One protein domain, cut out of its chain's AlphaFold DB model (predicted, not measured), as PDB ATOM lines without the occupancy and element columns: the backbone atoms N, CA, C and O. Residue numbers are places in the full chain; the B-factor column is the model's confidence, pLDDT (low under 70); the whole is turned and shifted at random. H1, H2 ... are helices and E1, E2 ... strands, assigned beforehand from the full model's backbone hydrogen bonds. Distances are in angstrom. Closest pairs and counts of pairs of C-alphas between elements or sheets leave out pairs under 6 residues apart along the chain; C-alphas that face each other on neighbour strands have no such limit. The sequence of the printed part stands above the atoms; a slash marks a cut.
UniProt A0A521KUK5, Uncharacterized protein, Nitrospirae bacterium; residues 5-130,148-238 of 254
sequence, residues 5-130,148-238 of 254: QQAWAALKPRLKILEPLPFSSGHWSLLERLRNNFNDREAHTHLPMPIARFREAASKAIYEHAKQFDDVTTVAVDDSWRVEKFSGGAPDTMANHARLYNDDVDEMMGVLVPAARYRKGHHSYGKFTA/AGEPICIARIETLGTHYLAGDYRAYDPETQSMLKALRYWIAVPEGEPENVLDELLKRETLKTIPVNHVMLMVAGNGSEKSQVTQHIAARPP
ATOM      1  N   GLN A   5     213.288 271.238 233.821       91.88
ATOM      2  CA  GLN A   5     214.100 271.414 235.026       91.88
ATOM      3  C   GLN A   5     213.694 272.643 235.846       91.88
ATOM      4  O   GLN A   5     213.516 272.555 237.060       91.88
ATOM      5  N   GLN A   6     213.508 273.790 235.188       92.12
ATOM      6  CA  GLN A   6     213.066 275.021 235.850       92.12
ATOM      7  C   GLN A   6     211.642 274.884 236.403       92.12
ATOM      8  O   GLN A   6     211.373 275.341 237.513       92.12
ATOM      9  N   ALA A   7     210.739 274.236 235.659       93.25
ATOM     10  CA  ALA A   7     209.375 273.981 236.118       93.25
ATOM     11  C   ALA A   7     209.358 273.068 237.355       93.25
ATOM     12  O   ALA A   7     208.658 273.359 238.322       93.25
ATOM     13  N   TRP A   8     210.182 272.018 237.361       94.38
ATOM     14  CA  TRP A   8     210.335 271.118 238.502       94.38
ATOM     15  C   TRP A   8     210.907 271.823 239.736       94.38
ATOM     16  O   TRP A   8     210.372 271.693 240.835       94.38
ATOM     17  N   ALA A   9     211.954 272.636 239.561       92.50
ATOM     18  CA  ALA A   9     212.550 273.404 240.653       92.50
ATOM     19  C   ALA A   9     211.543 274.371 241.306       92.50
ATOM     20  O   ALA A   9     211.565 274.566 242.524       92.50
ATOM     21  N   ALA A  10     210.620 274.929 240.517       94.00
ATOM     22  CA  ALA A  10     209.585 275.842 240.997       94.00
ATOM     23  C   ALA A  10     208.482 275.163 241.838       94.00
ATOM     24  O   ALA A  10     207.711 275.863 242.498       94.00
ATOM     25  N   LEU A  11     208.401 273.825 241.859       92.94
ATOM     26  CA  LEU A  11     207.422 273.091 242.674       92.94
ATOM     27  C   LEU A  11     207.762 273.105 244.165       92.94
ATOM     28  O   LEU A  11     206.857 273.153 244.996       92.94
ATOM     29  N   LYS A  12     209.053 273.090 244.527       88.38
ATOM     30  CA  LYS A  12     209.510 272.948 245.923       88.38
ATOM     31  C   LYS A  12     208.815 273.881 246.939       88.38
ATOM     32  O   LYS A  12     208.458 273.387 248.011       88.38
ATOM     33  N   PRO A  13     208.597 275.185 246.667       89.31
ATOM     34  CA  PRO A  13     207.881 276.066 247.598       89.31
ATOM     35  C   PRO A  13     206.359 275.845 247.641       89.31
ATOM     36  O   PRO A  13     205.716 276.327 248.567       89.31
ATOM     37  N   ARG A  14     205.774 275.148 246.660       91.88
ATOM     38  CA  ARG A  14     204.323 274.905 246.556       91.88
ATOM     39  C   ARG A  14     203.885 273.610 247.235       91.88
ATOM     40  O   ARG A  14     202.763 273.549 247.732       91.88
ATOM     41  N   LEU A  15     204.754 272.596 247.247       93.81
ATOM     42  CA  LEU A  15     204.431 271.284 247.810       93.81
ATOM     43  C   LEU A  15     204.389 271.323 249.339       93.81
ATOM     44  O   LEU A  15     205.279 271.891 249.981       93.81
ATOM     45  N   LYS A  16     203.381 270.682 249.925       94.94
ATOM     46  CA  LYS A  16     203.045 270.779 251.350       94.94
ATOM     47  C   LYS A  16     203.676 269.668 252.179       94.94
ATOM     48  O   LYS A  16     204.249 269.941 253.231       94.94
ATOM     49  N   ILE A  17     203.585 268.423 251.722       92.94
ATOM     50  CA  ILE A  17     204.068 267.243 252.453       92.94
ATOM     51  C   ILE A  17     205.166 266.488 251.701       92.94
ATOM     52  O   ILE A  17     205.889 265.707 252.320       92.94
ATOM     53  N   LEU A  18     205.322 266.748 250.402       92.31
ATOM     54  CA  LEU A  18     206.365 266.169 249.566       92.31
ATOM     55  C   LEU A  18     207.512 267.157 249.319       92.31
ATOM     56  O   LEU A  18     207.339 268.380 249.318       92.31
ATOM     57  N   GLU A  19     208.704 266.608 249.122       93.00
ATOM     58  CA  GLU A  19     209.898 267.300 248.648       93.00
ATOM     59  C   GLU A  19     210.354 266.653 247.329       93.00
ATOM     60  O   GLU A  19     210.674 265.460 247.338       93.00
ATOM     61  N   PRO A  20     210.414 267.401 246.209       93.12
ATOM     62  CA  PRO A  20     210.924 266.878 244.945       93.12
ATOM     63  C   PRO A  20     212.398 266.489 245.058       93.12
ATOM     64  O   PRO A  20     213.193 267.217 245.660       93.12
ATOM     65  N   LEU A  21     212.774 265.371 244.444       90.75
ATOM     66  CA  LEU A  21     214.159 264.916 244.400       90.75
ATOM     67  C   LEU A  21     214.912 265.545 243.220       90.75
ATOM     68  O   LEU A  21     214.301 265.885 242.199       90.75
ATOM     69  N   PRO A  22     216.241 265.713 243.342       90.12
ATOM     70  CA  PRO A  22     217.077 266.043 242.201       90.12
ATOM     71  C   PRO A  22     217.157 264.850 241.240       90.12
ATOM     72  O   PRO A  22     217.253 263.697 241.659       90.12
ATOM     73  N   PHE A  23     217.177 265.142 239.944       89.94
ATOM     74  CA  PHE A  23     217.344 264.146 238.890       89.94
ATOM     75  C   PHE A  23     218.735 264.249 238.260       89.94
ATOM     76  O   PHE A  23     219.277 265.347 238.101       89.94
ATOM     77  N   SER A  24     219.300 263.100 237.881       88.94
ATOM     78  CA  SER A  24     220.508 263.033 237.056       88.94
ATOM     79  C   SER A  24     220.215 263.506 235.627       88.94
ATOM     80  O   SER A  24     219.057 263.606 235.218       88.94
ATOM     81  N   SER A  25     221.255 263.763 234.832       86.38
ATOM     82  CA  SER A  25     221.094 264.079 233.403       86.38
ATOM     83  C   SER A  25     220.312 262.990 232.657       86.38
ATOM     84  O   SER A  25     219.386 263.313 231.919       86.38
ATOM     85  N   GLY A  26     220.613 261.712 232.914       86.75
ATOM     86  CA  GLY A  26     219.891 260.581 232.325       86.75
ATOM     87  C   GLY A  26     218.413 260.533 232.725       86.75
ATOM     88  O   GLY A  26     217.555 260.284 231.881       86.75
ATOM     89  N   HIS A  27     218.089 260.847 233.984       89.94
ATOM     90  CA  HIS A  27     216.697 260.945 234.436       89.94
ATOM     91  C   HIS A  27     215.951 262.091 233.745       89.94
ATOM     92  O   HIS A  27     214.797 261.918 233.366       89.94
ATOM     93  N   TRP A  28     216.596 263.239 233.519       92.75
ATOM     94  CA  TRP A  28     215.968 264.334 232.776       92.75
ATOM     95  C   TRP A  28     215.636 263.948 231.338       92.75
ATOM     96  O   TRP A  28     214.509 264.181 230.907       92.75
ATOM     97  N   SER A  29     216.566 263.303 230.631       91.06
ATOM     98  CA  SER A  29     216.308 262.798 229.279       91.06
ATOM     99  C   SER A  29     215.151 261.794 229.256       91.06
ATOM    100  O   SER A  29     214.312 261.846 228.360       91.06
ATOM    101  N   LEU A  30     215.055 260.922 230.266       89.06
ATOM    102  CA  LEU A  30     213.931 259.995 230.400       89.06
ATOM    103  C   LEU A  30     212.594 260.725 230.590       89.06
ATOM    104  O   LEU A  30     211.618 260.419 229.909       89.06
ATOM    105  N   LEU A  31     212.542 261.696 231.502       90.81
ATOM    106  CA  LEU A  31     211.322 262.454 231.789       90.81
ATOM    107  C   LEU A  31     210.870 263.282 230.581       90.81
ATOM    108  O   LEU A  31     209.672 263.403 230.343       90.81
ATOM    109  N   GLU A  32     211.800 263.815 229.788       91.69
ATOM    110  CA  GLU A  32     211.475 264.493 228.530       91.69
ATOM    111  C   GLU A  32     210.871 263.534 227.498       91.69
ATOM    112  O   GLU A  32     209.873 263.882 226.861       91.69
ATOM    113  N   ARG A  33     211.411 262.312 227.370       89.50
ATOM    114  CA  ARG A  33     210.817 261.263 226.524       89.50
ATOM    115  C   ARG A  33     209.394 260.935 226.967       89.50
ATOM    116  O   ARG A  33     208.488 261.011 226.144       89.50
ATOM    117  N   LEU A  34     209.182 260.680 228.260       85.56
ATOM    118  CA  LEU A  34     207.858 260.380 228.826       85.56
ATOM    119  C   LEU A  34     206.871 261.543 228.675       85.56
ATOM    120  O   LEU A  34     205.684 261.330 228.443       85.56
ATOM    121  N   ARG A  35     207.345 262.786 228.779       87.56
ATOM    122  CA  ARG A  35     206.515 263.976 228.575       87.56
ATOM    123  C   ARG A  35     206.037 264.106 227.128       87.56
ATOM    124  O   ARG A  35     204.899 264.511 226.903       87.56
ATOM    125  N   ASN A  36     206.909 263.804 226.167       86.94
ATOM    126  CA  ASN A  36     206.614 263.910 224.737       86.94
ATOM    127  C   ASN A  36     205.826 262.702 224.213       86.94
ATOM    128  O   ASN A  36     204.973 262.848 223.342       86.94
ATOM    129  N   ASN A  37     206.113 261.518 224.750       82.75
ATOM    130  CA  ASN A  37     205.437 260.271 224.449       82.75
ATOM    131  C   ASN A  37     205.278 259.460 225.738       82.75
ATOM    132  O   ASN A  37     206.146 258.680 226.124       82.75
ATOM    133  N   PHE A  38     204.133 259.620 226.390       78.00
ATOM    134  CA  PHE A  38     203.832 258.899 227.623       78.00
ATOM    135  C   PHE A  38     203.746 257.384 227.436       78.00
ATOM    136  O   PHE A  38     203.836 256.676 228.420       78.00
ATOM    137  N   ASN A  39     203.582 256.877 226.208       74.94
ATOM    138  CA  ASN A  39     203.581 255.441 225.915       74.94
ATOM    139  C   ASN A  39     204.940 254.951 225.383       74.94
ATOM    140  O   ASN A  39     205.016 253.883 224.774       74.94
ATOM    141  N   ASP A  40     206.019 255.712 225.592       79.56
ATOM    142  CA  ASP A  40     207.373 255.301 225.222       79.56
ATOM    143  C   ASP A  40     207.791 254.052 226.020       79.56
ATOM    144  O   ASP A  40     208.171 254.115 227.191       79.56
ATOM    145  N   ARG A  41     207.699 252.887 225.365       75.12
ATOM    146  CA  ARG A  41     207.969 251.578 225.976       75.12
ATOM    147  C   ARG A  41     209.403 251.445 226.457       75.12
ATOM    148  O   ARG A  41     209.627 250.810 227.479       75.12
ATOM    149  N   GLU A  42     210.350 252.022 225.729       76.38
ATOM    150  CA  GLU A  42     211.756 251.990 226.108       76.38
ATOM    151  C   GLU A  42     211.976 252.882 227.329       76.38
ATOM    152  O   GLU A  42     212.581 252.443 228.295       76.38
ATOM    153  N   ALA A  43     211.384 254.079 227.369       80.62
ATOM    154  CA  ALA A  43     211.442 254.907 228.568       80.62
ATOM    155  C   ALA A  43     210.814 254.202 229.793       80.62
ATOM    156  O   ALA A  43     211.314 254.301 230.916       80.62
ATOM    157  N   HIS A  44     209.751 253.426 229.590       77.31
ATOM    158  CA  HIS A  44     209.128 252.650 230.658       77.31
ATOM    159  C   HIS A  44     210.002 251.527 231.223       77.31
ATOM    160  O   HIS A  44     209.839 251.202 232.400       77.31
ATOM    161  N   THR A  45     210.957 250.971 230.467       74.12
ATOM    162  CA  THR A  45     211.873 249.948 231.012       74.12
ATOM    163  C   THR A  45     212.799 250.514 232.090       74.12
ATOM    164  O   THR A  45     213.281 249.778 232.949       74.12
ATOM    165  N   HIS A  46     212.995 251.834 232.105       76.88
ATOM    166  CA  HIS A  46     213.824 252.519 233.091       76.88
ATOM    167  C   HIS A  46     213.069 252.896 234.377       76.88
ATOM    168  O   HIS A  46     213.683 253.391 235.326       76.88
ATOM    169  N   LEU A  47     211.763 252.627 234.459       76.38
ATOM    170  CA  LEU A  47     210.949 252.795 235.668       76.38
ATOM    171  C   LEU A  47     210.918 251.487 236.499       76.38
ATOM    172  O   LEU A  47     211.214 250.422 235.959       76.38
ATOM    173  N   PRO A  48     210.634 251.531 237.819       75.31
ATOM    174  CA  PRO A  48     210.278 252.698 238.630       75.31
ATOM    175  C   PRO A  48     211.458 253.648 238.907       75.31
ATOM    176  O   PRO A  48     212.620 253.234 238.894       75.31
ATOM    177  N   MET A  49     211.153 254.923 239.170       79.75
ATOM    178  CA  MET A  49     212.129 255.975 239.496       79.75
ATOM    179  C   MET A  49     211.636 256.860 240.647       79.75
ATOM    180  O   MET A  49     210.482 257.270 240.623       79.75
ATOM    181  N   PRO A  50     212.467 257.207 241.642       81.81
ATOM    182  CA  PRO A  50     212.047 258.101 242.715       81.81
ATOM    183  C   PRO A  50     211.928 259.543 242.208       81.81
ATOM    184  O   PRO A  50     212.867 260.066 241.612       81.81
ATOM    185  N   ILE A  51     210.795 260.199 242.468       87.94
ATOM    186  CA  ILE A  51     210.538 261.590 242.050       87.94
ATOM    187  C   ILE A  51     210.417 262.548 243.232       87.94
ATOM    188  O   ILE A  51     210.821 263.701 243.138       87.94
ATOM    189  N   ALA A  52     209.926 262.095 244.376       89.25
ATOM    190  CA  ALA A  52     209.861 262.916 245.577       89.25
ATOM    191  C   ALA A  52     210.093 262.054 246.814       89.25
ATOM    192  O   ALA A  52     210.163 260.830 246.745       89.25
ATOM    193  N   ARG A  53     210.194 262.695 247.968       86.38
ATOM    194  CA  ARG A  53     210.142 262.033 249.269       86.38
ATOM    195  C   ARG A  53     209.200 262.780 250.192       86.38
ATOM    196  O   ARG A  53     208.995 263.983 250.026       86.38
ATOM    197  N   PHE A  54     208.645 262.095 251.179       85.44
ATOM    198  CA  PHE A  54     207.918 262.775 252.243       85.44
ATOM    199  C   PHE A  54     208.876 263.654 253.044       85.44
ATOM    200  O   PHE A  54     209.980 263.237 253.404       85.44
ATOM    201  N   ARG A  55     208.433 264.872 253.354       90.06
ATOM    202  CA  ARG A  55     209.109 265.734 254.325       90.06
ATOM    203  C   ARG A  55     209.120 265.026 255.677       90.06
ATOM    204  O   ARG A  55     208.124 264.411 256.055       90.06
ATOM    205  N   GLU A  56     210.208 265.158 256.426       86.12
ATOM    206  CA  GLU A  56     210.402 264.460 257.705       86.12
ATOM    207  C   GLU A  56     209.236 264.683 258.682       86.12
ATOM    208  O   GLU A  56     208.663 263.729 259.205       86.12
ATOM    209  N   ALA A  57     208.804 265.937 258.846       88.75
ATOM    210  CA  ALA A  57     207.677 266.280 259.711       88.75
ATOM    211  C   ALA A  57     206.360 265.614 259.271       88.75
ATOM    212  O   ALA A  57     205.608 265.120 260.110       88.75
ATOM    213  N   ALA A  58     206.092 265.562 257.961       88.88
ATOM    214  CA  ALA A  58     204.901 264.908 257.427       88.88
ATOM    215  C   ALA A  58     204.972 263.387 257.610       88.88
ATOM    216  O   ALA A  58     204.002 262.779 258.050       88.88
ATOM    217  N   SER A  59     206.135 262.787 257.336       82.62
ATOM    218  CA  SER A  59     206.378 261.357 257.544       82.62
ATOM    219  C   SER A  59     206.136 260.953 259.002       82.62
ATOM    220  O   SER A  59     205.396 260.000 259.251       82.62
ATOM    221  N   LYS A  60     206.667 261.722 259.962       84.00
ATOM    222  CA  LYS A  60     206.458 261.490 261.398       84.00
ATOM    223  C   LYS A  60     204.990 261.624 261.804       84.00
ATOM    224  O   LYS A  60     204.481 260.770 262.519       84.00
ATOM    225  N   ALA A  61     204.302 262.668 261.339       88.12
ATOM    226  CA  ALA A  61     202.894 262.894 261.671       88.12
ATOM    227  C   ALA A  61     201.984 261.764 261.159       88.12
ATOM    228  O   ALA A  61     201.156 261.247 261.907       88.12
ATOM    229  N   ILE A  62     202.183 261.342 259.907       85.69
ATOM    230  CA  ILE A  62     201.437 260.236 259.295       85.69
ATOM    231  C   ILE A  62     201.665 258.936 260.075       85.69
ATOM    232  O   ILE A  62     200.714 258.205 260.350       85.69
ATOM    233  N   TYR A  63     202.914 258.658 260.449       80.88
ATOM    234  CA  TYR A  63     203.269 257.478 261.229       80.88
ATOM    235  C   TYR A  63     202.617 257.468 262.619       80.88
ATOM    236  O   TYR A  63     201.990 256.478 262.991       80.88
ATOM    237  N   GLU A  64     202.715 258.568 263.371       85.62
ATOM    238  CA  GLU A  64     202.112 258.657 264.708       85.62
ATOM    239  C   GLU A  64     200.591 258.521 264.672       85.62
ATOM    240  O   GLU A  64     200.004 257.934 265.581       85.62
ATOM    241  N   HIS A  65     199.946 258.995 263.606       87.06
ATOM    242  CA  HIS A  65     198.524 258.754 263.421       87.06
ATOM    243  C   HIS A  65     198.232 257.283 263.092       87.06
ATOM    244  O   HIS A  65     197.362 256.682 263.714       87.06
ATOM    245  N   ALA A  66     198.992 256.664 262.181       81.88
ATOM    246  CA  ALA A  66     198.806 255.259 261.813       81.88
ATOM    247  C   ALA A  66     198.983 254.285 262.995       81.88
ATOM    248  O   ALA A  66     198.332 253.245 263.027       81.88
ATOM    249  N   LYS A  67     199.818 254.623 263.987       84.12
ATOM    250  CA  LYS A  67     200.005 253.838 265.225       84.12
ATOM    251  C   LYS A  67     198.763 253.713 266.102       84.12
ATOM    252  O   LYS A  67     198.757 252.893 267.010       84.12
ATOM    253  N   GLN A  68     197.743 254.533 265.870       88.50
ATOM    254  CA  GLN A  68     196.500 254.500 266.640       88.50
ATOM    255  C   GLN A  68     195.559 253.374 266.180       88.50
ATOM    256  O   GLN A  68     194.508 253.185 266.787       88.50
ATOM    257  N   PHE A  69     195.921 252.641 265.120       83.75
ATOM    258  CA  PHE A  69     195.063 251.658 264.467       83.75
ATOM    259  C   PHE A  69     195.758 250.296 264.374       83.75
ATOM    260  O   PHE A  69     196.743 250.138 263.648       83.75
ATOM    261  N   ASP A  70     195.205 249.303 265.071       83.88
ATOM    262  CA  ASP A  70     195.655 247.909 264.994       83.88
ATOM    263  C   ASP A  70     195.140 247.188 263.736       83.88
ATOM    264  O   ASP A  70     195.797 246.273 263.250       83.88
ATOM    265  N   ASP A  71     194.011 247.616 263.170       80.88
ATOM    266  CA  ASP A  71     193.497 247.082 261.907       80.88
ATOM    267  C   ASP A  71     193.950 247.938 260.722       80.88
ATOM    268  O   ASP A  71     193.991 249.172 260.793       80.88
ATOM    269  N   VAL A  72     194.259 247.288 259.596       76.25
ATOM    270  CA  VAL A  72     194.536 248.005 258.348       76.25
ATOM    271  C   VAL A  72     193.226 248.501 257.753       76.25
ATOM    272  O   VAL A  72     192.401 247.725 257.276       76.25
ATOM    273  N   THR A  73     193.079 249.818 257.695       80.19
ATOM    274  CA  THR A  73     192.009 250.474 256.944       80.19
ATOM    275  C   THR A  73     192.487 250.750 255.527       80.19
ATOM    276  O   THR A  73     193.595 251.248 255.348       80.19
ATOM    277  N   THR A  74     191.667 250.455 254.513       81.06
ATOM    278  CA  THR A  74     191.921 250.831 253.112       81.06
ATOM    279  C   THR A  74     190.765 251.663 252.581       81.06
ATOM    280  O   THR A  74     189.605 251.284 252.717       81.06
ATOM    281  N   VAL A  75     191.087 252.796 251.965       82.19
ATOM    282  CA  VAL A  75     190.124 253.784 251.481       82.19
ATOM    283  C   VAL A  75     190.373 254.033 250.001       82.19
ATOM    284  O   VAL A  75     191.453 254.493 249.621       82.19
ATOM    285  N   ALA A  76     189.369 253.754 249.171       82.38
ATOM    286  CA  ALA A  76     189.368 254.148 247.768       82.38
ATOM    287  C   ALA A  76     189.217 255.669 247.643       82.38
ATOM    288  O   ALA A  76     188.477 256.303 248.396       82.38
ATOM    289  N   VAL A  77     189.938 256.252 246.693       81.56
ATOM    290  CA  VAL A  77     189.942 257.684 246.415       81.56
ATOM    291  C   VAL A  77     189.547 257.883 244.956       81.56
ATOM    292  O   VAL A  77     190.156 257.326 244.045       81.56
ATOM    293  N   ASP A  78     188.561 258.736 244.728       82.75
ATOM    294  CA  ASP A  78     188.136 259.240 243.424       82.75
ATOM    295  C   ASP A  78     187.550 260.658 243.588       82.75
ATOM    296  O   ASP A  78     187.650 261.267 244.660       82.75
ATOM    297  N   ASP A  79     186.968 261.214 242.525       82.44
ATOM    298  CA  ASP A  79     186.353 262.544 242.581       82.44
ATOM    299  C   ASP A  79     185.163 262.596 243.557       82.44
ATOM    300  O   ASP A  79     184.940 263.620 244.211       82.44
ATOM    301  N   SER A  80     184.432 261.488 243.717       84.06
ATOM    302  CA  SER A  80     183.290 261.394 244.632       84.06
ATOM    303  C   SER A  80     183.727 261.364 246.098       84.06
ATOM    304  O   SER A  80     183.141 262.068 246.923       84.06
ATOM    305  N   TRP A  81     184.831 260.671 246.404       89.00
ATOM    306  CA  TRP A  81     185.442 260.635 247.734       89.00
ATOM    307  C   TRP A  81     185.759 262.041 248.245       89.00
ATOM    308  O   TRP A  81     185.516 262.362 249.410       89.00
ATOM    309  N   ARG A  82     186.272 262.917 247.369       83.25
ATOM    310  CA  ARG A  82     186.609 264.292 247.751       83.25
ATOM    311  C   ARG A  82     185.363 265.077 248.167       83.25
ATOM    312  O   ARG A  82     185.412 265.799 249.160       83.25
ATOM    313  N   VAL A  83     184.263 264.929 247.432       84.19
ATOM    314  CA  VAL A  83     182.987 265.588 247.753       84.19
ATOM    315  C   VAL A  83     182.420 265.043 249.063       84.19
ATOM    316  O   VAL A  83     182.088 265.827 249.952       84.19
ATOM    317  N   GLU A  84     182.373 263.718 249.213       86.69
ATOM    318  CA  GLU A  84     181.845 263.053 250.408       86.69
ATOM    319  C   GLU A  84     182.611 263.471 251.670       86.69
ATOM    320  O   GLU A  84     182.008 263.858 252.670       86.69
ATOM    321  N   LYS A  85     183.949 263.434 251.626       86.12
ATOM    322  CA  LYS A  85     184.776 263.667 252.815       86.12
ATOM    323  C   LYS A  85     184.976 265.136 253.162       86.12
ATOM    324  O   LYS A  85     185.138 265.428 254.340       86.12
ATOM    325  N   PHE A  86     184.987 266.048 252.184       84.88
ATOM    326  CA  PHE A  86     185.396 267.442 252.423       84.88
ATOM    327  C   PHE A  86     184.319 268.494 252.144       84.88
ATOM    328  O   PHE A  86     184.437 269.597 252.670       84.88
ATOM    329  N   SER A  87     183.286 268.191 251.351       79.31
ATOM    330  CA  SER A  87     182.211 269.152 251.043       79.31
ATOM    331  C   SER A  87     180.948 268.941 251.883       79.31
ATOM    332  O   SER A  87     180.149 269.865 252.007       79.31
ATOM    333  N   GLY A  88     180.759 267.751 252.463       67.50
ATOM    334  CA  GLY A  88     179.593 267.426 253.299       67.50
ATOM    335  C   GLY A  88     179.872 266.500 254.487       67.50
ATOM    336  O   GLY A  88     178.943 266.165 255.216       67.50
ATOM    337  N   GLY A  89     181.126 266.089 254.692       71.88
ATOM    338  CA  GLY A  89     181.550 265.188 255.767       71.88
ATOM    339  C   GLY A  89     182.548 265.827 256.738       71.88
ATOM    340  O   GLY A  89     183.018 266.945 256.528       71.88
ATOM    341  N   ALA A  90     182.883 265.093 257.803       75.94
ATOM    342  CA  ALA A  90     183.987 265.412 258.709       75.94
ATOM    343  C   ALA A  90     185.183 264.499 258.371       75.94
ATOM    344  O   ALA A  90     185.150 263.314 258.711       75.94
ATOM    345  N   PRO A  91     186.213 264.996 257.661       83.00
ATOM    346  CA  PRO A  91     187.350 264.174 257.268       83.00
ATOM    347  C   PRO A  91     188.230 263.863 258.482       83.00
ATOM    348  O   PRO A  91     188.536 264.755 259.277       83.00
ATOM    349  N   ASP A  92     188.690 262.617 258.596       86.88
ATOM    350  CA  ASP A  92     189.686 262.246 259.601       86.88
ATOM    351  C   ASP A  92     191.089 262.802 259.259       86.88
ATOM    352  O   ASP A  92     191.335 263.429 258.216       86.88
ATOM    353  N   THR A  93     192.037 262.625 260.180       89.06
ATOM    354  CA  THR A  93     193.412 263.109 260.007       89.06
ATOM    355  C   THR A  93     194.117 262.428 258.830       89.06
ATOM    356  O   THR A  93     194.830 263.103 258.083       89.06
ATOM    357  N   MET A  94     193.892 261.132 258.596       88.88
ATOM    358  CA  MET A  94     194.500 260.428 257.468       88.88
ATOM    359  C   MET A  94     193.949 260.907 256.122       88.88
ATOM    360  O   MET A  94     194.721 261.134 255.190       88.88
ATOM    361  N   ALA A  95     192.644 261.158 256.026       90.81
ATOM    362  CA  ALA A  95     192.000 261.724 254.851       90.81
ATOM    363  C   ALA A  95     192.602 263.094 254.506       90.81
ATOM    364  O   ALA A  95     192.856 263.386 253.335       90.81
ATOM    365  N   ASN A  96     192.908 263.922 255.511       92.94
ATOM    366  CA  ASN A  96     193.614 265.185 255.301       92.94
ATOM    367  C   ASN A  96     195.029 264.983 254.737       92.94
ATOM    368  O   ASN A  96     195.404 265.679 253.791       92.94
ATOM    369  N   HIS A  97     195.798 264.024 255.259       91.12
ATOM    370  CA  HIS A  97     197.109 263.681 254.699       91.12
ATOM    371  C   HIS A  97     197.005 263.154 253.264       91.12
ATOM    372  O   HIS A  97     197.756 263.610 252.405       91.12
ATOM    373  N   ALA A  98     196.038 262.278 252.980       89.25
ATOM    374  CA  ALA A  98     195.780 261.755 251.641       89.25
ATOM    375  C   ALA A  98     195.411 262.872 250.654       89.25
ATOM    376  O   ALA A  98     195.896 262.886 249.527       89.25
ATOM    377  N   ARG A  99     194.613 263.859 251.078       92.06
ATOM    378  CA  ARG A  99     194.296 265.029 250.251       92.06
ATOM    379  C   ARG A  99     195.539 265.863 249.940       92.06
ATOM    380  O   ARG A  99     195.746 266.207 248.787       92.06
ATOM    381  N   LEU A 100     196.361 266.185 250.942       93.38
ATOM    382  CA  LEU A 100     197.590 266.967 250.737       93.38
ATOM    383  C   LEU A 100     198.590 266.234 249.841       93.38
ATOM    384  O   LEU A 100     199.212 266.845 248.979       93.38
ATOM    385  N   TYR A 101     198.710 264.924 250.037       90.81
ATOM    386  CA  TYR A 101     199.479 264.049 249.171       90.81
ATOM    387  C   TYR A 101     198.976 264.128 247.730       90.81
ATOM    388  O   TYR A 101     199.765 264.346 246.818       90.81
ATOM    389  N   ASN A 102     197.664 263.998 247.524       89.69
ATOM    390  CA  ASN A 102     197.074 264.090 246.198       89.69
ATOM    391  C   ASN A 102     197.351 265.462 245.569       89.69
ATOM    392  O   ASN A 102     197.880 265.518 244.465       89.69
ATOM    393  N   ASP A 103     197.091 266.556 246.286       92.31
ATOM    394  CA  ASP A 103     197.374 267.907 245.793       92.31
ATOM    395  C   ASP A 103     198.841 268.030 245.317       92.31
ATOM    396  O   ASP A 103     199.099 268.488 244.204       92.31
ATOM    397  N   ASP A 104     199.805 267.561 246.119       94.44
ATOM    398  CA  ASP A 104     201.230 267.628 245.772       94.44
ATOM    399  C   ASP A 104     201.588 266.744 244.561       94.44
ATOM    400  O   ASP A 104     202.399 267.134 243.718       94.44
ATOM    401  N   VAL A 105     200.995 265.551 244.457       90.12
ATOM    402  CA  VAL A 105     201.211 264.658 243.311       90.12
ATOM    403  C   VAL A 105     200.610 265.235 242.031       90.12
ATOM    404  O   VAL A 105     201.254 265.148 240.989       90.12
ATOM    405  N   ASP A 106     199.432 265.859 242.090       91.12
ATOM    406  CA  ASP A 106     198.830 266.506 240.918       91.12
ATOM    407  C   ASP A 106     199.703 267.651 240.395       91.12
ATOM    408  O   ASP A 106     199.884 267.780 239.186       91.12
ATOM    409  N   GLU A 107     200.307 268.436 241.289       94.00
ATOM    410  CA  GLU A 107     201.251 269.499 240.922       94.00
ATOM    411  C   GLU A 107     202.502 268.935 240.227       94.00
ATOM    412  O   GLU A 107     202.928 269.451 239.191       94.00
ATOM    413  N   MET A 108     203.069 267.835 240.739       92.62
ATOM    414  CA  MET A 108     204.198 267.154 240.089       92.62
ATOM    415  C   MET A 108     203.808 266.574 238.727       92.62
ATOM    416  O   MET A 108     204.521 266.767 237.740       92.62
ATOM    417  N   MET A 109     202.659 265.903 238.649       89.62
ATOM    418  CA  MET A 109     202.177 265.292 237.414       89.62
ATOM    419  C   MET A 109     201.827 266.320 236.346       89.62
ATOM    420  O   MET A 109     202.142 266.107 235.175       89.62
ATOM    421  N   GLY A 110     201.287 267.471 236.741       90.38
ATOM    422  CA  GLY A 110     201.053 268.603 235.849       90.38
ATOM    423  C   GLY A 110     202.329 269.153 235.205       90.38
ATOM    424  O   GLY A 110     202.251 269.754 234.135       90.38
ATOM    425  N   VAL A 111     203.503 268.926 235.808       92.44
ATOM    426  CA  VAL A 111     204.809 269.287 235.234       92.44
ATOM    427  C   VAL A 111     205.385 268.160 234.377       92.44
ATOM    428  O   VAL A 111     205.820 268.418 233.253       92.44
ATOM    429  N   LEU A 112     205.401 266.927 234.897       89.44
ATOM    430  CA  LEU A 112     206.033 265.784 234.229       89.44
ATOM    431  C   LEU A 112     205.252 265.339 232.989       89.44
ATOM    432  O   LEU A 112     205.841 265.139 231.931       89.44
ATOM    433  N   VAL A 113     203.929 265.219 233.107       86.19
ATOM    434  CA  VAL A 113     203.045 264.739 232.040       86.19
ATOM    435  C   VAL A 113     201.743 265.558 232.053       86.19
ATOM    436  O   VAL A 113     200.713 265.087 232.528       86.19
ATOM    437  N   PRO A 114     201.736 266.791 231.510       87.44
ATOM    438  CA  PRO A 114     200.595 267.711 231.629       87.44
ATOM    439  C   PRO A 114     199.274 267.206 231.024       87.44
ATOM    440  O   PRO A 114     198.200 267.685 231.395       87.44
ATOM    441  N   ALA A 115     199.342 266.271 230.072       83.56
ATOM    442  CA  ALA A 115     198.177 265.632 229.457       83.56
ATOM    443  C   ALA A 115     197.587 264.500 230.316       83.56
ATOM    444  O   ALA A 115     196.469 264.059 230.070       83.56
ATOM    445  N   ALA A 116     198.311 264.031 231.334       83.19
ATOM    446  CA  ALA A 116     197.799 263.031 232.249       83.19
ATOM    447  C   ALA A 116     196.690 263.626 233.130       83.19
ATOM    448  O   ALA A 116     196.742 264.780 233.574       83.19
ATOM    449  N   ARG A 117     195.663 262.824 233.397       83.56
ATOM    450  CA  ARG A 117     194.561 263.155 234.300       83.56
ATOM    451  C   ARG A 117     194.409 262.078 235.348       83.56
ATOM    452  O   ARG A 117     194.616 260.895 235.074       83.56
ATOM    453  N   TYR A 118     194.057 262.514 236.551       84.75
ATOM    454  CA  TYR A 118     193.762 261.616 237.650       84.75
ATOM    455  C   TYR A 118     192.648 260.643 237.251       84.75
ATOM    456  O   TYR A 118     191.659 261.038 236.633       84.75
ATOM    457  N   ARG A 119     192.838 259.361 237.569       79.88
ATOM    458  CA  ARG A 119     191.862 258.304 237.294       79.88
ATOM    459  C   ARG A 119     191.237 257.790 238.582       79.88
ATOM    460  O   ARG A 119     190.021 257.802 238.719       79.88
ATOM    461  N   LYS A 120     192.076 257.277 239.478       81.06
ATOM    462  CA  LYS A 120     191.692 256.687 240.762       81.06
ATOM    463  C   LYS A 120     192.906 256.611 241.677       81.06
ATOM    464  O   LYS A 120     194.044 256.779 241.237       81.06
ATOM    465  N   GLY A 121     192.669 256.338 242.944       78.31
ATOM    466  CA  GLY A 121     193.708 256.135 243.933       78.31
ATOM    467  C   GLY A 121     193.160 255.383 245.127       78.31
ATOM    468  O   GLY A 121     191.978 255.051 245.191       78.31
ATOM    469  N   HIS A 122     194.029 255.110 246.080       78.81
ATOM    470  CA  HIS A 122     193.633 254.610 247.383       78.81
ATOM    471  C   HIS A 122     194.722 254.926 248.402       78.81
ATOM    472  O   HIS A 122     195.861 255.235 248.049       78.81
ATOM    473  N   HIS A 123     194.379 254.848 249.679       79.06
ATOM    474  CA  HIS A 123     195.373 254.821 250.739       79.06
ATOM    475  C   HIS A 123     195.005 253.773 251.781       79.06
ATOM    476  O   HIS A 123     193.828 253.487 251.995       79.06
ATOM    477  N   SER A 124     196.021 253.199 252.416       78.81
ATOM    478  CA  SER A 124     195.870 252.218 253.484       78.81
ATOM    479  C   SER A 124     196.682 252.638 254.698       78.81
ATOM    480  O   SER A 124     197.776 253.169 254.532       78.81
ATOM    481  N   TYR A 125     196.202 252.391 255.912       79.31
ATOM    482  CA  TYR A 125     196.934 252.723 257.133       79.31
ATOM    483  C   TYR A 125     196.543 251.834 258.312       79.31
ATOM    484  O   TYR A 125     195.444 251.291 258.332       79.31
ATOM    485  N   GLY A 126     197.455 251.685 259.273       76.19
ATOM    486  CA  GLY A 126     197.295 250.850 260.466       76.19
ATOM    487  C   GLY A 126     198.457 249.878 260.651       76.19
ATOM    488  O   GLY A 126     199.557 250.106 260.131       76.19
ATOM    489  N   LYS A 127     198.232 248.793 261.394       77.56
ATOM    490  CA  LYS A 127     199.229 247.756 261.681       77.56
ATOM    491  C   LYS A 127     199.275 246.680 260.596       77.56
ATOM    492  O   LYS A 127     198.414 245.818 260.484       77.56
ATOM    493  N   PHE A 128     200.348 246.673 259.827       71.12
ATOM    494  CA  PHE A 128     200.674 245.622 258.872       71.12
ATOM    495  C   PHE A 128     201.433 244.493 259.588       71.12
ATOM    496  O   PHE A 128     202.634 244.606 259.832       71.12
ATOM    497  N   THR A 129     200.750 243.401 259.933       57.94
ATOM    498  CA  THR A 129     201.359 242.172 260.479       57.94
ATOM    499  C   THR A 129     201.671 241.174 259.344       57.94
ATOM    500  O   THR A 129     200.801 240.900 258.522       57.94
ATOM    501  N   ALA A 130     202.906 240.663 259.249       54.41
ATOM    502  CA  ALA A 130     203.396 239.752 258.190       54.41
ATOM    503  C   ALA A 130     202.883 238.288 258.313       54.41
ATOM    504  O   ALA A 130     202.316 237.946 259.348       54.41
ATOM    505  N   ALA A 148     201.036 241.602 230.059       42.19
ATOM    506  CA  ALA A 148     202.252 241.183 230.717       42.19
ATOM    507  C   ALA A 148     203.319 242.238 230.521       42.19
ATOM    508  O   ALA A 148     203.460 242.776 229.425       42.19
ATOM    509  N   GLY A 149     204.029 242.500 231.613       43.44
ATOM    510  CA  GLY A 149     204.970 243.603 231.737       43.44
ATOM    511  C   GLY A 149     204.541 244.666 232.750       43.44
ATOM    512  O   GLY A 149     205.138 245.737 232.783       43.44
ATOM    513  N   GLU A 150     203.542 244.391 233.597       47.41
ATOM    514  CA  GLU A 150     203.288 245.208 234.788       47.41
ATOM    515  C   GLU A 150     204.526 245.204 235.706       47.41
ATOM    516  O   GLU A 150     205.119 244.138 235.903       47.41
ATOM    517  N   PRO A 151     204.923 246.339 236.308       45.28
ATOM    518  CA  PRO A 151     205.884 246.353 237.392       45.28
ATOM    519  C   PRO A 151     205.258 245.601 238.558       45.28
ATOM    520  O   PRO A 151     204.313 246.048 239.210       45.28
ATOM    521  N   ILE A 152     205.792 244.412 238.796       48.97
ATOM    522  CA  ILE A 152     205.384 243.575 239.908       48.97
ATOM    523  C   ILE A 152     206.032 244.172 241.163       48.97
ATOM    524  O   ILE A 152     207.249 244.361 241.225       48.97
ATOM    525  N   CYS A 153     205.221 244.476 242.174       55.22
ATOM    526  CA  CYS A 153     205.721 244.644 243.535       55.22
ATOM    527  C   CYS A 153     206.221 243.268 243.994       55.22
ATOM    528  O   CYS A 153     205.419 242.344 244.134       55.22
ATOM    529  N   ILE A 154     207.533 243.094 244.145       52.97
ATOM    530  CA  ILE A 154     208.134 241.805 244.498       52.97
ATOM    531  C   ILE A 154     208.588 241.896 245.947       52.97
ATOM    532  O   ILE A 154     209.716 242.259 246.240       52.97
ATOM    533  N   ALA A 155     207.660 241.545 246.832       48.22
ATOM    534  CA  ALA A 155     207.840 241.303 248.260       48.22
ATOM    535  C   ALA A 155     208.302 242.488 249.140       48.22
ATOM    536  O   ALA A 155     209.140 243.320 248.792       48.22
ATOM    537  N   ARG A 156     207.731 242.541 250.354       49.38
ATOM    538  CA  ARG A 156     208.356 243.203 251.503       49.38
ATOM    539  C   ARG A 156     209.099 242.122 252.267       49.38
ATOM    540  O   ARG A 156     208.468 241.247 252.855       49.38
ATOM    541  N   ILE A 157     210.414 242.206 252.255       50.56
ATOM    542  CA  ILE A 157     211.284 241.352 253.045       50.56
ATOM    543  C   ILE A 157     211.403 242.008 254.409       50.56
ATOM    544  O   ILE A 157     211.761 243.183 254.493       50.56
ATOM    545  N   GLU A 158     211.041 241.289 255.470       45.44
ATOM    546  CA  GLU A 158     210.944 241.852 256.823       45.44
ATOM    547  C   GLU A 158     212.230 242.583 257.243       45.44
ATOM    548  O   GLU A 158     212.165 243.666 257.821       45.44
ATOM    549  N   THR A 159     213.385 242.047 256.847       48.22
ATOM    550  CA  THR A 159     214.717 242.597 257.123       48.22
ATOM    551  C   THR A 159     215.256 243.539 256.040       48.22
ATOM    552  O   THR A 159     216.136 244.341 256.344       48.22
ATOM    553  N   LEU A 160     214.754 243.476 254.797       48.56
ATOM    554  CA  LEU A 160     215.385 244.132 253.631       48.56
ATOM    555  C   LEU A 160     214.510 245.210 252.964       48.56
ATOM    556  O   LEU A 160     215.004 246.005 252.168       48.56
ATOM    557  N   GLY A 161     213.239 245.337 253.354       53.81
ATOM    558  CA  GLY A 161     212.333 246.386 252.875       53.81
ATOM    559  C   GLY A 161     211.476 245.962 251.680       53.81
ATOM    560  O   GLY A 161     211.271 244.778 251.440       53.81
ATOM    561  N   THR A 162     210.895 246.935 250.970       59.53
ATOM    562  CA  THR A 162     210.021 246.681 249.809       59.53
ATOM    563  C   THR A 162     210.822 246.735 248.513       59.53
ATOM    564  O   THR A 162     211.570 247.694 248.279       59.53
ATOM    565  N   HIS A 163     210.643 245.735 247.653       65.44
ATOM    566  CA  HIS A 163     211.344 245.643 246.376       65.44
ATOM    567  C   HIS A 163     210.371 245.568 245.205       65.44
ATOM    568  O   HIS A 163     209.236 245.105 245.319       65.44
ATOM    569  N   TYR A 164     210.809 246.096 244.069       63.47
ATOM    570  CA  TYR A 164     210.002 246.162 242.860       63.47
ATOM    571  C   TYR A 164     210.811 245.694 241.671       63.47
ATOM    572  O   TYR A 164     212.009 245.965 241.577       63.47
ATOM    573  N   LEU A 165     210.125 245.036 240.746       64.12
ATOM    574  CA  LEU A 165     210.674 244.737 239.438       64.12
ATOM    575  C   LEU A 165     210.721 246.008 238.594       64.12
ATOM    576  O   LEU A 165     209.719 246.720 238.479       64.12
ATOM    577  N   ALA A 166     211.876 246.286 237.999       64.38
ATOM    578  CA  ALA A 166     211.968 247.247 236.910       64.38
ATOM    579  C   ALA A 166     211.581 246.583 235.579       64.38
ATOM    580  O   ALA A 166     211.801 245.395 235.394       64.38
ATOM    581  N   GLY A 167     211.017 247.347 234.645       61.50
ATOM    582  CA  GLY A 167     210.786 246.881 233.272       61.50
ATOM    583  C   GLY A 167     209.803 245.714 233.078       61.50
ATOM    584  O   GLY A 167     208.983 245.390 233.937       61.50
ATOM    585  N   ASP A 168     209.836 245.128 231.874       64.25
ATOM    586  CA  ASP A 168     208.945 244.038 231.464       64.25
ATOM    587  C   ASP A 168     209.493 242.687 231.933       64.25
ATOM    588  O   ASP A 168     210.505 242.206 231.425       64.25
ATOM    589  N   TYR A 169     208.771 242.036 232.850       67.62
ATOM    590  CA  TYR A 169     209.074 240.687 233.329       67.62
ATOM    591  C   TYR A 169     209.395 239.685 232.198       67.62
ATOM    592  O   TYR A 169     210.281 238.845 232.350       67.62
ATOM    593  N   ARG A 170     208.688 239.756 231.059       65.12
ATOM    594  CA  ARG A 170     208.878 238.823 229.932       65.12
ATOM    595  C   ARG A 170     210.158 239.077 229.141       65.12
ATOM    596  O   ARG A 170     210.585 238.183 228.415       65.12
ATOM    597  N   ALA A 171     210.740 240.268 229.254       70.25
ATOM    598  CA  ALA A 171     211.987 240.611 228.583       70.25
ATOM    599  C   ALA A 171     213.217 240.013 229.285       70.25
ATOM    600  O   ALA A 171     214.290 239.967 228.687       70.25
ATOM    601  N   TYR A 172     213.069 239.544 230.528       74.94
ATOM    602  CA  TYR A 172     214.136 238.858 231.247       74.94
ATOM    603  C   TYR A 172     214.330 237.425 230.761       74.94
ATOM    604  O   TYR A 172     213.399 236.776 230.279       74.94
ATOM    605  N   ASP A 173     215.547 236.917 230.920       84.31
ATOM    606  CA  ASP A 173     215.890 235.535 230.614       84.31
ATOM    607  C   ASP A 173     215.130 234.538 231.525       84.31
ATOM    608  O   ASP A 173     214.640 234.910 232.599       84.31
ATOM    609  N   PRO A 174     214.996 233.259 231.116       83.69
ATOM    610  CA  PRO A 174     214.247 232.262 231.881       83.69
ATOM    611  C   PRO A 174     214.728 232.050 233.325       83.69
ATOM    612  O   PRO A 174     213.900 231.751 234.189       83.69
ATOM    613  N   GLU A 175     216.025 232.208 233.600       83.38
ATOM    614  CA  GLU A 175     216.604 232.065 234.942       83.38
ATOM    615  C   GLU A 175     216.138 233.223 235.830       83.38
ATOM    616  O   GLU A 175     215.522 233.001 236.873       83.38
ATOM    617  N   THR A 176     216.292 234.464 235.366       79.19
ATOM    618  CA  THR A 176     215.796 235.660 236.063       79.19
ATOM    619  C   THR A 176     214.288 235.597 236.304       79.19
ATOM    620  O   THR A 176     213.804 235.876 237.402       79.19
ATOM    621  N   GLN A 177     213.523 235.148 235.312       77.31
ATOM    622  CA  GLN A 177     212.089 234.909 235.453       77.31
ATOM    623  C   GLN A 177     211.751 233.880 236.550       77.31
ATOM    624  O   GLN A 177     210.794 234.070 237.308       77.31
ATOM    625  N   SER A 178     212.525 232.797 236.645       76.25
ATOM    626  CA  SER A 178     212.391 231.776 237.692       76.25
ATOM    627  C   SER A 178     212.677 232.355 239.082       76.25
ATOM    628  O   SER A 178     211.849 232.227 239.988       76.25
ATOM    629  N   MET A 179     213.781 233.098 239.223       78.81
ATOM    630  CA  MET A 179     214.169 233.780 240.464       78.81
ATOM    631  C   MET A 179     213.092 234.765 240.953       78.81
ATOM    632  O   MET A 179     212.726 234.781 242.129       78.81
ATOM    633  N   LEU A 180     212.503 235.554 240.052       75.19
ATOM    634  CA  LEU A 180     211.436 236.502 240.398       75.19
ATOM    635  C   LEU A 180     210.137 235.796 240.824       75.19
ATOM    636  O   LEU A 180     209.449 236.256 241.739       75.19
ATOM    637  N   LYS A 181     209.797 234.659 240.199       72.44
ATOM    638  CA  LYS A 181     208.668 233.813 240.629       72.44
ATOM    639  C   LYS A 181     208.891 233.238 242.028       72.44
ATOM    640  O   LYS A 181     207.935 233.189 242.800       72.44
ATOM    641  N   ALA A 182     210.121 232.842 242.351       69.94
ATOM    642  CA  ALA A 182     210.490 232.363 243.680       69.94
ATOM    643  C   ALA A 182     210.220 233.426 244.757       69.94
ATOM    644  O   ALA A 182     209.520 233.153 245.734       69.94
ATOM    645  N   LEU A 183     210.685 234.662 244.531       67.62
ATOM    646  CA  LEU A 183     210.450 235.786 245.443       67.62
ATOM    647  C   LEU A 183     208.970 236.176 245.561       67.62
ATOM    648  O   LEU A 183     208.522 236.580 246.630       67.62
ATOM    649  N   ARG A 184     208.186 236.049 244.479       59.81
ATOM    650  CA  ARG A 184     206.750 236.383 244.485       59.81
ATOM    651  C   ARG A 184     205.938 235.511 245.448       59.81
ATOM    652  O   ARG A 184     204.943 235.992 245.986       59.81
ATOM    653  N   TYR A 185     206.314 234.245 245.616       52.59
ATOM    654  CA  TYR A 185     205.495 233.257 246.324       52.59
ATOM    655  C   TYR A 185     206.125 232.682 247.590       52.59
ATOM    656  O   TYR A 185     205.406 231.993 248.305       52.59
ATOM    657  N   TRP A 186     207.414 232.939 247.852       57.03
ATOM    658  CA  TRP A 186     208.178 232.453 249.014       57.03
ATOM    659  C   TRP A 186     207.673 231.134 249.610       57.03
ATOM    660  O   TRP A 186     207.318 231.008 250.781       57.03
ATOM    661  N   ILE A 187     207.656 230.137 248.734       46.28
ATOM    662  CA  ILE A 187     207.670 228.723 249.088       46.28
ATOM    663  C   ILE A 187     209.134 228.308 249.280       46.28
ATOM    664  O   ILE A 187     210.014 228.961 248.725       46.28
ATOM    665  N   ALA A 188     209.413 227.236 250.027       52.41
ATOM    666  CA  ALA A 188     210.755 226.646 250.058       52.41
ATOM    667  C   ALA A 188     211.160 226.276 248.615       52.41
ATOM    668  O   ALA A 188     210.570 225.369 248.022       52.41
ATOM    669  N   VAL A 189     212.058 227.056 248.005       53.72
ATOM    670  CA  VAL A 189     212.338 226.997 246.561       53.72
ATOM    671  C   VAL A 189     213.448 225.983 246.229       53.72
ATOM    672  O   VAL A 189     214.301 225.726 247.073       53.72
ATOM    673  N   PRO A 190     213.487 225.428 244.997       52.00
ATOM    674  CA  PRO A 190     214.516 224.476 244.560       52.00
ATOM    675  C   PRO A 190     215.923 225.064 244.344       52.00
ATOM    676  O   PRO A 190     216.884 224.300 244.299       52.00
ATOM    677  N   GLU A 191     216.060 226.386 244.187       55.34
ATOM    678  CA  GLU A 191     217.333 227.065 243.900       55.34
ATOM    679  C   GLU A 191     217.650 228.111 244.979       55.34
ATOM    680  O   GLU A 191     217.222 229.259 244.896       55.34
ATOM    681  N   GLY A 192     218.433 227.703 245.979       63.25
ATOM    682  CA  GLY A 192     219.071 228.594 246.951       63.25
ATOM    683  C   GLY A 192     218.164 229.213 248.023       63.25
ATOM    684  O   GLY A 192     216.938 229.153 247.970       63.25
ATOM    685  N   GLU A 193     218.813 229.818 249.021       70.81
ATOM    686  CA  GLU A 193     218.143 230.599 250.066       70.81
ATOM    687  C   GLU A 193     217.583 231.919 249.490       70.81
ATOM    688  O   GLU A 193     218.255 232.547 248.658       70.81
ATOM    689  N   PRO A 194     216.389 232.374 249.921       68.12
ATOM    690  CA  PRO A 194     215.742 233.601 249.443       68.12
ATOM    691  C   PRO A 194     216.627 234.853 249.393       68.12
ATOM    692  O   PRO A 194     216.510 235.657 248.467       68.12
ATOM    693  N   GLU A 195     217.515 235.020 250.368       72.62
ATOM    694  CA  GLU A 195     218.443 236.145 250.481       72.62
ATOM    695  C   GLU A 195     219.467 236.148 249.342       72.62
ATOM    696  O   GLU A 195     219.761 237.197 248.776       72.62
ATOM    697  N   ASN A 196     219.952 234.970 248.939       77.12
ATOM    698  CA  ASN A 196     220.907 234.849 247.837       77.12
ATOM    699  C   ASN A 196     220.248 235.189 246.493       77.12
ATOM    700  O   ASN A 196     220.855 235.862 245.661       77.12
ATOM    701  N   VAL A 197     218.997 234.752 246.296       76.00
ATOM    702  CA  VAL A 197     218.203 235.073 245.097       76.00
ATOM    703  C   VAL A 197     217.966 236.579 245.002       76.00
ATOM    704  O   VAL A 197     218.111 237.173 243.933       76.00
ATOM    705  N   LEU A 198     217.626 237.214 246.124       75.81
ATOM    706  CA  LEU A 198     217.451 238.657 246.176       75.81
ATOM    707  C   LEU A 198     218.744 239.407 245.850       75.81
ATOM    708  O   LEU A 198     218.726 240.304 245.006       75.81
ATOM    709  N   ASP A 199     219.838 239.070 246.530       78.44
ATOM    710  CA  ASP A 199     221.123 239.749 246.365       78.44
ATOM    711  C   ASP A 199     221.592 239.693 244.912       78.44
ATOM    712  O   ASP A 199     222.105 240.678 244.378       78.44
ATOM    713  N   GLU A 200     221.390 238.555 244.251       82.00
ATOM    714  CA  GLU A 200     221.716 238.392 242.840       82.00
ATOM    715  C   GLU A 200     220.855 239.295 241.946       82.00
ATOM    716  O   GLU A 200     221.374 240.009 241.087       82.00
ATOM    717  N   LEU A 201     219.544 239.345 242.184       79.25
ATOM    718  CA  LEU A 201     218.631 240.201 241.425       79.25
ATOM    719  C   LEU A 201     218.875 241.705 241.646       79.25
ATOM    720  O   LEU A 201     218.661 242.497 240.723       79.25
ATOM    721  N   LEU A 202     219.331 242.107 242.837       77.06
ATOM    722  CA  LEU A 202     219.754 243.480 243.133       77.06
ATOM    723  C   LEU A 202     221.066 243.829 242.418       77.06
ATOM    724  O   LEU A 202     221.156 244.890 241.804       77.06
ATOM    725  N   LYS A 203     222.064 242.933 242.435       81.81
ATOM    726  CA  LYS A 203     223.334 243.119 241.704       81.81
ATOM    727  C   LYS A 203     223.122 243.254 240.199       81.81
ATOM    728  O   LYS A 203     223.827 244.019 239.551       81.81
ATOM    729  N   ARG A 204     222.143 242.528 239.655       78.88
ATOM    730  CA  ARG A 204     221.735 242.603 238.244       78.88
ATOM    731  C   ARG A 204     220.860 243.826 237.925       78.88
ATOM    732  O   ARG A 204     220.369 243.920 236.805       78.88
ATOM    733  N   GLU A 205     220.597 244.711 238.895       75.88
ATOM    734  CA  GLU A 205     219.691 245.873 238.784       75.88
ATOM    735  C   GLU A 205     218.279 245.522 238.269       75.88
ATOM    736  O   GLU A 205     217.532 246.372 237.779       75.88
ATOM    737  N   THR A 206     217.896 244.249 238.388       74.38
ATOM    738  CA  THR A 206     216.583 243.743 237.976       74.38
ATOM    739  C   THR A 206     215.531 244.144 239.001       74.38
ATOM    740  O   THR A 206     214.446 244.619 238.655       74.38
ATOM    741  N   LEU A 207     215.878 244.003 240.282       72.00
ATOM    742  CA  LEU A 207     215.102 244.560 241.378       72.00
ATOM    743  C   LEU A 207     215.614 245.946 241.749       72.00
ATOM    744  O   LEU A 207     216.816 246.187 241.847       72.00
ATOM    745  N   LYS A 208     214.674 246.844 242.026       67.38
ATOM    746  CA  LYS A 208     214.947 248.154 242.606       67.38
ATOM    747  C   LYS A 208     214.425 248.192 244.034       67.38
ATOM    748  O   LYS A 208     213.248 247.930 244.294       67.38
ATOM    749  N   THR A 209     215.301 248.567 244.960       64.56
ATOM    750  CA  THR A 209     214.909 248.904 246.327       64.56
ATOM    751  C   THR A 209     214.246 250.272 246.328       64.56
ATOM    752  O   THR A 209     214.815 251.248 245.836       64.56
ATOM    753  N   ILE A 210     213.044 250.354 246.894       63.66
ATOM    754  CA  ILE A 210     212.348 251.630 247.045       63.66
ATOM    755  C   ILE A 210     212.581 252.132 248.466       63.66
ATOM    756  O   ILE A 210     212.176 251.460 249.420       63.66
ATOM    757  N   PRO A 211     213.222 253.303 248.642       64.06
ATOM    758  CA  PRO A 211     213.354 253.872 249.965       64.06
ATOM    759  C   PRO A 211     211.967 254.173 250.519       64.06
ATOM    760  O   PRO A 211     211.092 254.707 249.836       64.06
ATOM    761  N   VAL A 212     211.769 253.825 251.782       61.34
ATOM    762  CA  VAL A 212     210.428 253.668 252.332       61.34
ATOM    763  C   VAL A 212     209.645 254.986 252.363       61.34
ATOM    764  O   VAL A 212     208.435 254.977 252.274       61.34
ATOM    765  N   ASN A 213     210.290 256.146 252.378       71.25
ATOM    766  CA  ASN A 213     209.637 257.457 252.346       71.25
ATOM    767  C   ASN A 213     209.591 258.111 250.950       71.25
ATOM    768  O   ASN A 213     209.369 259.322 250.871       71.25
ATOM    769  N   HIS A 214     209.853 257.369 249.869       76.62
ATOM    770  CA  HIS A 214     209.981 257.931 248.524       76.62
ATOM    771  C   HIS A 214     208.760 257.713 247.653       76.62
ATOM    772  O   HIS A 214     208.304 256.606 247.414       76.62
ATOM    773  N   VAL A 215     208.328 258.814 247.063       79.44
ATOM    774  CA  VAL A 215     207.341 258.855 246.011       79.44
ATOM    775  C   VAL A 215     207.980 258.397 244.708       79.44
ATOM    776  O   VAL A 215     208.938 259.006 244.232       79.44
ATOM    777  N   MET A 216     207.431 257.340 244.126       79.62
ATOM    778  CA  MET A 216     207.967 256.699 242.928       79.62
ATOM    779  C   MET A 216     207.146 257.093 241.709       79.62
ATOM    780  O   MET A 216     205.953 257.286 241.814       79.62
ATOM    781  N   LEU A 217     207.766 257.219 240.551       80.88
ATOM    782  CA  LEU A 217     207.102 257.230 239.260       80.88
ATOM    783  C   LEU A 217     207.197 255.816 238.704       80.88
ATOM    784  O   LEU A 217     208.292 255.258 238.620       80.88
ATOM    785  N   MET A 218     206.064 255.230 238.348       77.06
ATOM    786  CA  MET A 218     205.999 253.891 237.766       77.06
ATOM    787  C   MET A 218     204.871 253.795 236.747       77.06
ATOM    788  O   MET A 218     204.166 254.774 236.531       77.06
ATOM    789  N   VAL A 219     204.736 252.641 236.101       70.56
ATOM    790  CA  VAL A 219     203.858 252.411 234.947       70.56
ATOM    791  C   VAL A 219     203.056 251.158 235.204       70.56
ATOM    792  O   VAL A 219     203.645 250.102 235.209       70.56
ATOM    793  N   ALA A 220     201.749 251.208 235.358       60.66
ATOM    794  CA  ALA A 220     200.909 250.022 235.418       60.66
ATOM    795  C   ALA A 220     200.200 249.834 234.080       60.66
ATOM    796  O   ALA A 220     199.640 250.779 233.531       60.66
ATOM    797  N   GLY A 221     200.287 248.612 233.552       57.66
ATOM    798  CA  GLY A 221     199.768 248.224 232.244       57.66
ATOM    799  C   GLY A 221     200.607 248.729 231.063       57.66
ATOM    800  O   GLY A 221     200.500 249.879 230.664       57.66
ATOM    801  N   ASN A 222     201.392 247.848 230.433       56.22
ATOM    802  CA  ASN A 222     202.153 248.131 229.200       56.22
ATOM    803  C   ASN A 222     201.811 247.165 228.042       56.22
ATOM    804  O   ASN A 222     202.581 247.032 227.087       56.22
ATOM    805  N   GLY A 223     200.660 246.482 228.128       49.03
ATOM    806  CA  GLY A 223     200.297 245.366 227.245       49.03
ATOM    807  C   GLY A 223     200.168 245.723 225.757       49.03
ATOM    808  O   GLY A 223     200.333 244.852 224.905       49.03
ATOM    809  N   SER A 224     199.938 246.996 225.413       53.16
ATOM    810  CA  SER A 224     199.973 247.479 224.027       53.16
ATOM    811  C   SER A 224     200.365 248.958 223.954       53.16
ATOM    812  O   SER A 224     200.129 249.707 224.898       53.16
ATOM    813  N   GLU A 225     200.895 249.410 222.811       50.81
ATOM    814  CA  GLU A 225     201.192 250.836 222.543       50.81
ATOM    815  C   GLU A 225     199.962 251.754 222.686       50.81
ATOM    816  O   GLU A 225     200.095 252.969 222.830       50.81
ATOM    817  N   LYS A 226     198.758 251.168 222.653       50.06
ATOM    818  CA  LYS A 226     197.467 251.852 222.789       50.06
ATOM    819  C   LYS A 226     196.847 251.707 224.182       50.06
ATOM    820  O   LYS A 226     195.801 252.301 224.433       50.06
ATOM    821  N   SER A 227     197.448 250.919 225.074       53.22
ATOM    822  CA  SER A 227     196.948 250.720 226.434       53.22
ATOM    823  C   SER A 227     197.343 251.904 227.316       53.22
ATOM    824  O   SER A 227     198.439 252.448 227.189       53.22
ATOM    825  N   GLN A 228     196.436 252.333 228.193       51.66
ATOM    826  CA  GLN A 228     196.697 253.441 229.108       51.66
ATOM    827  C   GLN A 228     197.565 252.974 230.273       51.66
ATOM    828  O   GLN A 228     197.180 252.076 231.015       51.66
ATOM    829  N   VAL A 229     198.700 253.640 230.435       54.81
ATOM    830  CA  VAL A 229     199.639 253.427 231.531       54.81
ATOM    831  C   VAL A 229     199.195 254.211 232.775       54.81
ATOM    832  O   VAL A 229     198.930 255.410 232.682       54.81
ATOM    833  N   THR A 230     199.131 253.568 233.943       51.03
ATOM    834  CA  THR A 230     198.831 254.221 235.232       51.03
ATOM    835  C   THR A 230     200.086 254.463 236.074       51.03
ATOM    836  O   THR A 230     201.042 253.711 235.988       51.03
ATOM    837  N   GLN A 231     200.141 255.522 236.891       50.09
ATOM    838  CA  GLN A 231     201.359 255.892 237.633       50.09
ATOM    839  C   GLN A 231     201.142 255.942 239.139       50.09
ATOM    840  O   GLN A 231     200.250 256.659 239.583       50.09
ATOM    841  N   HIS A 232     201.963 255.205 239.895       55.78
ATOM    842  CA  HIS A 232     201.780 254.942 241.326       55.78
ATOM    843  C   HIS A 232     202.943 255.475 242.131       55.78
ATOM    844  O   HIS A 232     204.058 255.528 241.642       55.78
ATOM    845  N   ILE A 233     202.687 255.750 243.400       49.81
ATOM    846  CA  ILE A 233     203.599 256.342 244.368       49.81
ATOM    847  C   ILE A 233     203.377 255.577 245.694       49.81
ATOM    848  O   ILE A 233     202.303 255.010 245.843       49.81
ATOM    849  N   ALA A 234     204.347 255.477 246.616       51.19
ATOM    850  CA  ALA A 234     204.202 254.730 247.879       51.19
ATOM    851  C   ALA A 234     205.057 255.336 249.009       51.19
ATOM    852  O   ALA A 234     206.098 255.902 248.723       51.19
ATOM    853  N   ALA A 235     204.681 255.199 250.287       48.94
ATOM    854  CA  ALA A 235     205.615 255.406 251.404       48.94
ATOM    855  C   ALA A 235     205.213 254.637 252.677       48.94
ATOM    856  O   ALA A 235     204.019 254.521 252.919       48.94
ATOM    857  N   ARG A 236     206.178 254.145 253.476       54.69
ATOM    858  CA  ARG A 236     206.099 253.455 254.790       54.69
ATOM    859  C   ARG A 236     207.317 253.865 255.692       54.69
ATOM    860  O   ARG A 236     208.223 254.518 255.177       54.69
ATOM    861  N   PRO A 237     207.381 253.598 257.015       49.62
ATOM    862  CA  PRO A 237     208.434 254.154 257.889       49.62
ATOM    863  C   PRO A 237     209.769 253.370 257.909       49.62
ATOM    864  O   PRO A 237     209.782 252.174 257.606       49.62
ATOM    865  N   PRO A 238     210.875 254.029 258.321       42.62
ATOM    866  CA  PRO A 238     212.085 253.399 258.857       42.62
ATOM    867  C   PRO A 238     211.927 252.992 260.344       42.62
ATOM    868  O   PRO A 238     211.071 253.524 261.048       42.62
TER     869      PRO A 238
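Overview. This is residues 5 to 130 and 148 to 238 of the 254 residues of an uncharacterized protein of Nitrospirae bacterium (UniProt A0A521KUK5). The model has two lobes: a larger one built round the long helix H6, with the sheet E1 E2 E8 on one side of it and the strand pair E3 E4 along another, and a smaller one in which H7 and H8 cover one face of the sheet E5 E6 E7. H2 meets the last residue of H6, Leu 112, and H4 meets the other end of H6, at residues 93 to 97, while the stretch after E8, residues 218 to 238, loops out and folds back past E8 with no named element. The printed part has 217 residues, with eight named helices and eight named strands in the order H1 E1 H2 H3 E2 H4 E3 H5 H6 E4 E5 E6 H7 H8 E7 E8; each sheet is antiparallel, and the class is mixed, helices and strands. It is compact, with a radius of gyration of the C-alphas of 18.3 A and spans of 55 by 44 by 30 A.

Arrangement. Start at H1, residues 5 to 9, which only just touches the hub H6, residues 93 to 112, with 3 pairs of C-alphas within 8 A, the closest those of Ala 7 and Val 111 at 6.6 A. Next find E1, residues 18 to 20, antiparallel to E2, residues 49 to 54, with N 19 and O 53 at 2.8 A; on the other side of E2 is E8, residues 214 to 217, also antiparallel, with N 215 and O 52 at 2.7 A. H6 is on this sheet at a height of 9.6 A, slantwise to the strands at 39 degrees to E2 on the local plane: two layers, a helix on one face of a sheet. H2, residues 25 to 36, touches H6 about perpendicular at 88 degrees, closest at the C-alphas of Arg 35 and Leu 112, 6.0 A, and only just touches H3, residues 41 to 45, with 3 pairs of C-alphas within 8 A, the closest those of Leu 30 and Ala 43 at 6.0 A. H4, residues 56 to 66, only grazes the sheet and touches H6, whose residues 93 to 97 alone take part, at a steep tilt of 41 degrees, opposite ways; their closest C-alphas, of Ile 62 and Met 94, are 7.2 A apart. E3, residues 73 to 77, is antiparallel to E4, residues 116 to 127, with N 75 and O 123 at 2.8 A. H5, residues 79 to 86, is close to H6 but not clearly touching, the closest C-alphas being those of Lys 85 and Ala 95 at 7.8 A. Past the cut, the hairpin of E5, residues 153 to 157, and E6, residues 161 to 165, has N 157 and O 161 at 2.8 A; E7, residues 207 to 209, is antiparallel to E6, with N 208 and O 164 at 2.8 A. H7, residues 174 to 185, and H8, residues 194 to 203, are on the same face of this sheet, again two layers, at heights of 10.6 A and 9.7 A. They touch at a steep tilt of 51 degrees, opposite ways, closest at the C-alphas of Met 179 and Val 197, 6.3 A. Every O i to N i+4 pair is within hydrogen-bond range in H1, H2, H3, H4, H6, H7 and H8, and 3 of 4 are in H5.

Along the chain. Find C-alpha 5 at (214.100, 271.414, 235.026), where H1 begins. H2 and H7 each run 16.9 A from first to last C-alpha, H4 15.4 A, H8 14.4 A and E2 15.0 A. From C-alpha 93 at (193.412, 263.109, 260.007), H6 runs 28.8 A; E4 spans 33.2 A and bends by 56 degrees at residue 119. E8 ends at C-alpha 217, at (207.102, 257.230, 239.260).

Size, cuts and confidence. The two C-alphas farthest apart, those of Gly 88 and Glu 191, are 56.1 A apart. Residues 131 to 147 are not printed, and C-alphas 130 and 148 stand 27.5 A apart across that cut. Of the links that are printed whole, none is long. The mean pLDDT of the printed part is 75.9; 62 residues are under 70, among them residues 148 to 170, 182 to 192 and 220 to 238.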